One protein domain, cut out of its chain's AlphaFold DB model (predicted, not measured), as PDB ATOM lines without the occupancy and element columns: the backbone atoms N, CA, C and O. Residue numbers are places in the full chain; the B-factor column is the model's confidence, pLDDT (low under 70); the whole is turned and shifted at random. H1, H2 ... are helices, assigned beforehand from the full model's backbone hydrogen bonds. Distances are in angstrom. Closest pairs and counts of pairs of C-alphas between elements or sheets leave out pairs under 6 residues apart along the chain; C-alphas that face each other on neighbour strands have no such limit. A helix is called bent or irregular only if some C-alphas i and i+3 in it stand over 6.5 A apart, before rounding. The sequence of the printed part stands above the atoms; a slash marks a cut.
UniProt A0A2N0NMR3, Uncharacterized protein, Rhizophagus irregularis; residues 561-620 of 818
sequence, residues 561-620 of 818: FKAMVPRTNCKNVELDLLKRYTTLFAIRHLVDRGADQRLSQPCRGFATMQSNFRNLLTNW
ATOM      1  N   PHE A 561      60.952  18.027 179.518       84.50
ATOM      2  CA  PHE A 561      62.150  18.587 180.155       84.50
ATOM      3  C   PHE A 561      62.581  19.900 179.502       84.50
ATOM      4  O   PHE A 561      62.833  20.883 180.200       84.50
ATOM      5  N   LYS A 562      62.552  19.970 178.167       82.81
ATOM      6  CA  LYS A 562      62.836  21.207 177.428       82.81
ATOM      7  C   LYS A 562      61.903  22.357 177.818       82.81
ATOM      8  O   LYS A 562      62.354  23.488 177.980       82.81
ATOM      9  N   ALA A 563      60.613  22.085 178.016       83.00
ATOM     10  CA  ALA A 563      59.638  23.087 178.446       83.00
ATOM     11  C   ALA A 563      59.857  23.573 179.893       83.00
ATOM     12  O   ALA A 563      59.387  24.655 180.254       83.00
ATOM     13  N   MET A 564      60.570  22.801 180.718       83.56
ATOM     14  CA  MET A 564      60.906  23.170 182.095       83.56
ATOM     15  C   MET A 564      62.153  24.047 182.195       83.56
ATOM     16  O   MET A 564      62.247  24.799 183.162       83.56
ATOM     17  N   VAL A 565      63.070  24.005 181.219       82.50
ATOM     18  CA  VAL A 565      64.334  24.768 181.267       82.50
ATOM     19  C   VAL A 565      64.134  26.256 181.586       82.50
ATOM     20  O   VAL A 565      64.783  26.727 182.521       82.50
ATOM     21  N   PRO A 566      63.198  26.995 180.947       80.38
ATOM     22  CA  PRO A 566      62.981  28.412 181.258       80.38
ATOM     23  C   PRO A 566      62.490  28.691 182.688       80.38
ATOM     24  O   PRO A 566      62.450  29.842 183.101       80.38
ATOM     25  N   ARG A 567      62.065  27.656 183.427       80.81
ATOM     26  CA  ARG A 567      61.581  27.742 184.815       80.81
ATOM     27  C   ARG A 567      62.650  27.348 185.843       80.81
ATOM     28  O   ARG A 567      62.347  27.300 187.032       80.81
ATOM     29  N   THR A 568      63.860  27.011 185.400       81.75
ATOM     30  CA  THR A 568      65.001  26.698 186.277       81.75
ATOM     31  C   THR A 568      65.753  27.969 186.666       81.75
ATOM     32  O   THR A 568      65.544  29.033 186.080       81.75
ATOM     33  N   ASN A 569      66.689  27.868 187.615       75.81
ATOM     34  CA  ASN A 569      67.566  28.994 187.958       75.81
ATOM     35  C   ASN A 569      68.600  29.327 186.859       75.81
ATOM     36  O   ASN A 569      69.399  30.244 187.046       75.81
ATOM     37  N   CYS A 570      68.601  28.580 185.743       76.75
ATOM     38  CA  CYS A 570      69.490  28.722 184.586       76.75
ATOM     39  C   CYS A 570      70.999  28.607 184.893       76.75
ATOM     40  O   CYS A 570      71.811  28.852 184.007       76.75
ATOM     41  N   LYS A 571      71.387  28.233 186.122       78.50
ATOM     42  CA  LYS A 571      72.787  28.069 186.549       78.50
ATOM     43  C   LYS A 571      73.239  26.614 186.521       78.50
ATOM     44  O   LYS A 571      74.370  26.340 186.145       78.50
ATOM     45  N   ASN A 572      72.375  25.703 186.963       82.31
ATOM     46  CA  ASN A 572      72.656  24.270 187.006       82.31
ATOM     47  C   ASN A 572      71.393  23.509 186.588       82.31
ATOM     48  O   ASN A 572      70.705  22.886 187.401       82.31
ATOM     49  N   VAL A 573      71.040  23.689 185.313       86.00
ATOM     50  CA  VAL A 573      69.783  23.216 184.716       86.00
ATOM     51  C   VAL A 573      69.662  21.703 184.882       86.00
ATOM     52  O   VAL A 573      68.606  21.201 185.250       86.00
ATOM     53  N   GLU A 574      70.761  20.985 184.683       87.62
ATOM     54  CA  GLU A 574      70.885  19.537 184.806       87.62
ATOM     55  C   GLU A 574      70.467  19.061 186.196       87.62
ATOM     56  O   GLU A 574      69.623  18.171 186.330       87.62
ATOM     57  N   LEU A 575      71.021  19.692 187.237       88.81
ATOM     58  CA  LEU A 575      70.713  19.364 188.623       88.81
ATOM     59  C   LEU A 575      69.267  19.706 188.984       88.81
ATOM     60  O   LEU A 575      68.612  18.924 189.672       88.81
ATOM     61  N   ASP A 576      68.762  20.858 188.543       88.62
ATOM     62  CA  ASP A 576      67.386  21.283 188.815       88.62
ATOM     63  C   ASP A 576      66.371  20.309 188.189       88.62
ATOM     64  O   ASP A 576      65.421  19.875 188.854       88.62
ATOM     65  N   LEU A 577      66.596  19.911 186.930       89.19
ATOM     66  CA  LEU A 577      65.767  18.926 186.234       89.19
ATOM     67  C   LEU A 577      65.833  17.553 186.919       89.19
ATOM     68  O   LEU A 577      64.790  16.933 187.141       89.19
ATOM     69  N   LEU A 578      67.029  17.099 187.309       90.19
ATOM     70  CA  LEU A 578      67.214  15.817 187.995       90.19
ATOM     71  C   LEU A 578      66.599  15.785 189.392       90.19
ATOM     72  O   LEU A 578      65.961  14.793 189.743       90.19
ATOM     73  N   LYS A 579      66.729  16.855 190.184       89.31
ATOM     74  CA  LYS A 579      66.082  16.961 191.501       89.31
ATOM     75  C   LYS A 579      64.575  16.818 191.367       89.31
ATOM     76  O   LYS A 579      63.975  15.977 192.033       89.31
ATOM     77  N   ARG A 580      63.977  17.587 190.452       86.81
ATOM     78  CA  ARG A 580      62.540  17.518 190.171       86.81
ATOM     79  C   ARG A 580      62.123  16.112 189.745       86.81
ATOM     80  O   ARG A 580      61.153  15.583 190.284       86.81
ATOM     81  N   TYR A 581      62.845  15.515 188.796       88.31
ATOM     82  CA  TYR A 581      62.569  14.159 188.334       88.31
ATOM     83  C   TYR A 581      62.630  13.148 189.485       88.31
ATOM     84  O   TYR A 581      61.684  12.391 189.674       88.31
ATOM     85  N   THR A 582      63.690  13.186 190.293       88.81
ATOM     86  CA  THR A 582      63.909  12.242 191.400       88.81
ATOM     87  C   THR A 582      62.811  12.353 192.457       88.81
ATOM     88  O   THR A 582      62.307  11.334 192.924       88.81
ATOM     89  N   THR A 583      62.368  13.571 192.795       86.62
ATOM     90  CA  THR A 583      61.227  13.778 193.701       86.62
ATOM     91  C   THR A 583      59.951  13.142 193.153       86.62
ATOM     92  O   THR A 583      59.267  12.408 193.865       86.62
ATOM     93  N   LEU A 584      59.631  13.389 191.882       82.75
ATOM     94  CA  LEU A 584      58.415  12.866 191.256       82.75
ATOM     95  C   LEU A 584      58.475  11.344 191.071       82.75
ATOM     96  O   LEU A 584      57.473  10.651 191.256       82.75
ATOM     97  N   PHE A 585      59.658  10.815 190.766       84.44
ATOM     98  CA  PHE A 585      59.918   9.386 190.685       84.44
ATOM     99  C   PHE A 585      59.717   8.692 192.039       84.44
ATOM    100  O   PHE A 585      59.009   7.689 192.103       84.44
ATOM    101  N   ALA A 586      60.249   9.261 193.125       84.44
ATOM    102  CA  ALA A 586      60.067   8.730 194.475       84.44
ATOM    103  C   ALA A 586      58.589   8.730 194.902       84.44
ATOM    104  O   ALA A 586      58.085   7.714 195.377       84.44
ATOM    105  N   ILE A 587      57.863   9.833 194.669       80.88
ATOM    106  CA  ILE A 587      56.422   9.912 194.963       80.88
ATOM    107  C   ILE A 587      55.661   8.828 194.200       80.88
ATOM    108  O   ILE A 587      54.841   8.114 194.778       80.88
ATOM    109  N   ARG A 588      55.951   8.676 192.905       79.75
ATOM    110  CA  ARG A 588      55.340   7.635 192.085       79.75
ATOM    111  C   ARG A 588      55.623   6.244 192.650       79.75
ATOM    112  O   ARG A 588      54.694   5.450 192.754       79.75
ATOM    113  N   HIS A 589      56.877   5.946 192.982       81.69
ATOM    114  CA  HIS A 589      57.274   4.643 193.514       81.69
ATOM    115  C   HIS A 589      56.459   4.283 194.760       81.69
ATOM    116  O   HIS A 589      55.900   3.192 194.830       81.69
ATOM    117  N   LEU A 590      56.266   5.236 195.675       80.12
ATOM    118  CA  LEU A 590      55.424   5.057 196.863       80.12
ATOM    119  C   LEU A 590      53.938   4.847 196.514       80.12
ATOM    120  O   LEU A 590      53.293   3.957 197.069       80.12
ATOM    121  N   VAL A 591      53.390   5.620 195.568       77.69
ATOM    122  CA  VAL A 591      52.000   5.472 195.082       77.69
ATOM    123  C   VAL A 591      51.764   4.107 194.425       77.69
ATOM    124  O   VAL A 591      50.691   3.517 194.569       77.69
ATOM    125  N   ASP A 592      52.771   3.580 193.731       75.94
ATOM    126  CA  ASP A 592      52.738   2.272 193.075       75.94
ATOM    127  C   ASP A 592      52.986   1.099 194.055       75.94
ATOM    128  O   ASP A 592      53.001  -0.062 193.628       75.94
ATOM    129  N   ARG A 593      53.097   1.387 195.366       76.81
ATOM    130  CA  ARG A 593      53.397   0.456 196.475       76.81
ATOM    131  C   ARG A 593      54.810  -0.127 196.442       76.81
ATOM    132  O   ARG A 593      55.028  -1.237 196.923       76.81
ATOM    133  N   GLY A 594      55.750   0.601 195.856       78.62
ATOM    134  CA  GLY A 594      57.156   0.236 195.855       78.62
ATOM    135  C   GLY A 594      57.767   0.256 197.255       78.62
ATOM    136  O   GLY A 594      57.361   1.039 198.119       78.62
ATOM    137  N   ALA A 595      58.744  -0.621 197.481       72.19
ATOM    138  CA  ALA A 595      59.531  -0.627 198.710       72.19
ATOM    139  C   ALA A 595      60.630   0.449 198.651       72.19
ATOM    140  O   ALA A 595      61.268   0.614 197.615       72.19
ATOM    141  N   ASP A 596      60.889   1.147 199.758       70.62
ATOM    142  CA  ASP A 596      62.058   2.022 199.924       70.62
ATOM    143  C   ASP A 596      62.829   1.545 201.158       70.62
ATOM    144  O   ASP A 596      62.286   1.544 202.260       70.62
ATOM    145  N   GLN A 597      64.081   1.120 200.974       67.25
ATOM    146  CA  GLN A 597      64.900   0.561 202.058       67.25
ATOM    147  C   GLN A 597      65.216   1.582 203.159       67.25
ATOM    148  O   GLN A 597      65.564   1.197 204.272       67.25
ATOM    149  N   ARG A 598      65.093   2.883 202.870       68.50
ATOM    150  CA  ARG A 598      65.309   3.956 203.850       68.50
ATOM    151  C   ARG A 598      64.121   4.122 204.795       68.50
ATOM    152  O   ARG A 598      64.242   4.816 205.802       68.50
ATOM    153  N   LEU A 599      62.971   3.528 204.472       65.75
ATOM    154  CA  LEU A 599      61.757   3.599 205.272       65.75
ATOM    155  C   LEU A 599      61.573   2.292 206.047       65.75
ATOM    156  O   LEU A 599      61.553   1.207 205.476       65.75
ATOM    157  N   SER A 600      61.393   2.398 207.365       57.03
ATOM    158  CA  SER A 600      61.218   1.242 208.257       57.03
ATOM    159  C   SER A 600      59.860   0.545 208.110       57.03
ATOM    160  O   SER A 600      59.703  -0.592 208.553       57.03
ATOM    161  N   GLN A 601      58.871   1.201 207.493       59.28
ATOM    162  CA  GLN A 601      57.555   0.630 207.203       59.28
ATOM    163  C   GLN A 601      57.068   1.021 205.799       59.28
ATOM    164  O   GLN A 601      57.332   2.139 205.349       59.28
ATOM    165  N   PRO A 602      56.288   0.157 205.116       60.03
ATOM    166  CA  PRO A 602      55.629   0.515 203.865       60.03
ATOM    167  C   PRO A 602      54.696   1.717 204.067       60.03
ATOM    168  O   PRO A 602      53.833   1.689 204.949       60.03
ATOM    169  N   CYS A 603      54.806   2.751 203.228       62.66
ATOM    170  CA  CYS A 603      53.929   3.924 203.287       62.66
ATOM    171  C   CYS A 603      52.497   3.603 202.821       62.66
ATOM    172  O   CYS A 603      52.077   3.967 201.720       62.66
ATOM    173  N   ARG A 604      51.707   2.954 203.685       61.69
ATOM    174  CA  ARG A 604      50.311   2.573 203.400       61.69
ATOM    175  C   ARG A 604      49.417   3.775 203.064       61.69
ATOM    176  O   ARG A 604      48.505   3.622 202.261       61.69
ATOM    177  N   GLY A 605      49.721   4.965 203.595       63.91
ATOM    178  CA  GLY A 605      48.955   6.194 203.350       63.91
ATOM    179  C   GLY A 605      48.901   6.633 201.879       63.91
ATOM    180  O   GLY A 605      47.852   7.079 201.422       63.91
ATOM    181  N   PHE A 606      49.979   6.440 201.105       63.75
ATOM    182  CA  PHE A 606      49.979   6.728 199.660       63.75
ATOM    183  C   PHE A 606      49.155   5.706 198.866       63.75
ATOM    184  O   PHE A 606      48.544   6.050 197.854       63.75
ATOM    185  N   ALA A 607      49.086   4.461 199.343       56.34
ATOM    186  CA  ALA A 607      48.312   3.396 198.714       56.34
ATOM    187  C   ALA A 607      46.792   3.547 198.922       56.34
ATOM    188  O   ALA A 607      46.022   2.971 198.150       56.34
ATOM    189  N   THR A 608      46.376   4.298 199.948       56.84
ATOM    190  CA  THR A 608      44.974   4.565 200.316       56.84
ATOM    191  C   THR A 608      44.506   5.981 199.959       56.84
ATOM    192  O   THR A 608      43.405   6.368 200.345       56.84
ATOM    193  N   MET A 609      45.315   6.776 199.244       61.28
ATOM    194  CA  MET A 609      44.914   8.115 198.796       61.28
ATOM    195  C   MET A 609      43.694   8.054 197.864       61.28
ATOM    196  O   MET A 609      43.612   7.191 196.989       61.28
ATOM    197  N   GLN A 610      42.774   9.015 198.022       57.25
ATOM    198  CA  GLN A 610      41.626   9.187 197.127       57.25
ATOM    199  C   GLN A 610      42.075   9.262 195.659       57.25
ATOM    200  O   GLN A 610      43.119   9.845 195.343       57.25
ATOM    201  N   SER A 611      41.259   8.710 194.758       57.41
ATOM    202  CA  SER A 611      41.528   8.632 193.314       57.41
ATOM    203  C   SER A 611      41.929   9.979 192.702       57.41
ATOM    204  O   SER A 611      42.835  10.023 191.876       57.41
ATOM    205  N   ASN A 612      41.334  11.081 193.163       53.25
ATOM    206  CA  ASN A 612      41.621  12.433 192.674       53.25
ATOM    207  C   ASN A 612      43.060  12.887 192.985       53.25
ATOM    208  O   ASN A 612      43.760  13.379 192.100       53.25
ATOM    209  N   PHE A 613      43.543  12.656 194.210       57.59
ATOM    210  CA  PHE A 613      44.930  12.953 194.588       57.59
ATOM    211  C   PHE A 613      45.910  11.998 193.918       57.59
ATOM    212  O   PHE A 613      46.964  12.419 193.445       57.59
ATOM    213  N   ARG A 614      45.540  10.718 193.812       57.25
ATOM    214  CA  ARG A 614      46.338   9.730 193.090       57.25
ATOM    215  C   ARG A 614      46.528  10.142 191.632       57.25
ATOM    216  O   ARG A 614      47.655  10.109 191.163       57.25
ATOM    217  N   ASN A 615      45.472  10.603 190.963       58.62
ATOM    218  CA  ASN A 615      45.535  11.122 189.597       58.62
ATOM    219  C   ASN A 615      46.451  12.344 189.493       58.62
ATOM    220  O   ASN A 615      47.270  12.404 188.587       58.62
ATOM    221  N   LEU A 616      46.391  13.286 190.435       58.38
ATOM    222  CA  LEU A 616      47.273  14.461 190.443       58.38
ATOM    223  C   LEU A 616      48.760  14.076 190.578       58.38
ATOM    224  O   LEU A 616      49.624  14.678 189.940       58.38
ATOM    225  N   LEU A 617      49.051  13.023 191.350       57.06
ATOM    226  CA  LEU A 617      50.401  12.494 191.568       57.06
ATOM    227  C   LEU A 617      50.873  11.500 190.497       57.06
ATOM    228  O   LEU A 617      52.073  11.261 190.397       57.06
ATOM    229  N   THR A 618      49.979  10.909 189.700       53.16
ATOM    230  CA  THR A 618      50.326   9.995 188.595       53.16
ATOM    231  C   THR A 618      50.325  10.687 187.231       53.16
ATOM    232  O   THR A 618      51.045  10.244 186.334       53.16
ATOM    233  N   ASN A 619      49.600  11.802 187.092       55.59
ATOM    234  CA  ASN A 619      49.449  12.586 185.863       55.59
ATOM    235  C   ASN A 619      50.426  13.767 185.752       55.59
ATOM    236  O   ASN A 619      50.241  14.657 184.930       55.59
ATOM    237  N   TRP A 620      51.505  13.785 186.531       54.47
ATOM    238  CA  TRP A 620      52.516  14.852 186.500       54.47
ATOM    239  C   TRP A 620      53.286  14.981 185.171       54.47
ATOM    240  O   TRP A 620      53.975  15.979 184.961       54.47
TER     241      TRP A 620
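AT A GLANCE: This is residues 561 to 620 of the 818 residues of an uncharacterized protein of Rhizophagus irregularis (UniProt A0A2N0NMR3). One long helix, H2, is the backbone of a loose, flat model: short H1 packs at its first end, while H3 and H4 meet it near its last end, H4 folding back towards it. Between H2 and H3 a long loop, residues 592 to 603, leaves the end of H2 and comes back to it. The printed part has 60 residues with four named helices, H1, H2, H3, H4 in chain order, and no named strand; its class is all helix. It is loose, with a radius of gyration of the C-alphas of 14.1 A, and spans 38 by 28 by 12 A.

IN THESE COORDINATES: H1, residues 561 to 567, begins at C-alpha 561 (62.150, 18.587, 180.155) and is 10.3 A long. It is irregular, but only just: C-alphas 563 and 566 are 6.9 A apart. H2, residues 573 to 591, is 27.2 A long and ends at C-alpha 591 (52.000, 5.472, 195.082). H3, residues 604 to 607, is 5.2 A long. H4, residues 611 to 618, is 10.1 A long and ends at C-alpha 618 (50.326, 9.995, 188.595).

HOW THE PARTS SIT: H2 is the hub, touching the three other helices. H1 touches residues 573 to 577 of H2 alone, at a steep tilt of 65 degrees, opposite ways; the closest C-alphas, of Val 565 and Val 573, are 6.6 A apart. H3 touches residues 590 to 591 of H2 alone, the closest C-alphas being those of Val 591 and Phe 606, 5.2 A apart. H4 touches residues 587 to 591 of H2 alone, opposite ways at a tilt of 35.4 degrees, only just steep; the closest C-alphas, of Arg 588 and Thr 618, are 6.5 A apart. H3 and H4 are only just apart, at 8.1 A, and H1 is apart from both. Every O i to N i+4 pair is within hydrogen-bond range in H2 and H4, against 1 of 3 in H1, where 3 of 4 O i to N i+3 pairs are; H3 is too short for an O i to N i+4 pair.

THE WHOLE: The C-alphas of Lys 571 and Thr 608, the two farthest apart, are 38.9 A apart. The printed part has no cut. The link from H2 to H3 is long; those from H1 to H2 and H3 to H4 are tight. Mean pLDDT of the printed part is 73.2, and residues 597 to 620 are under 70.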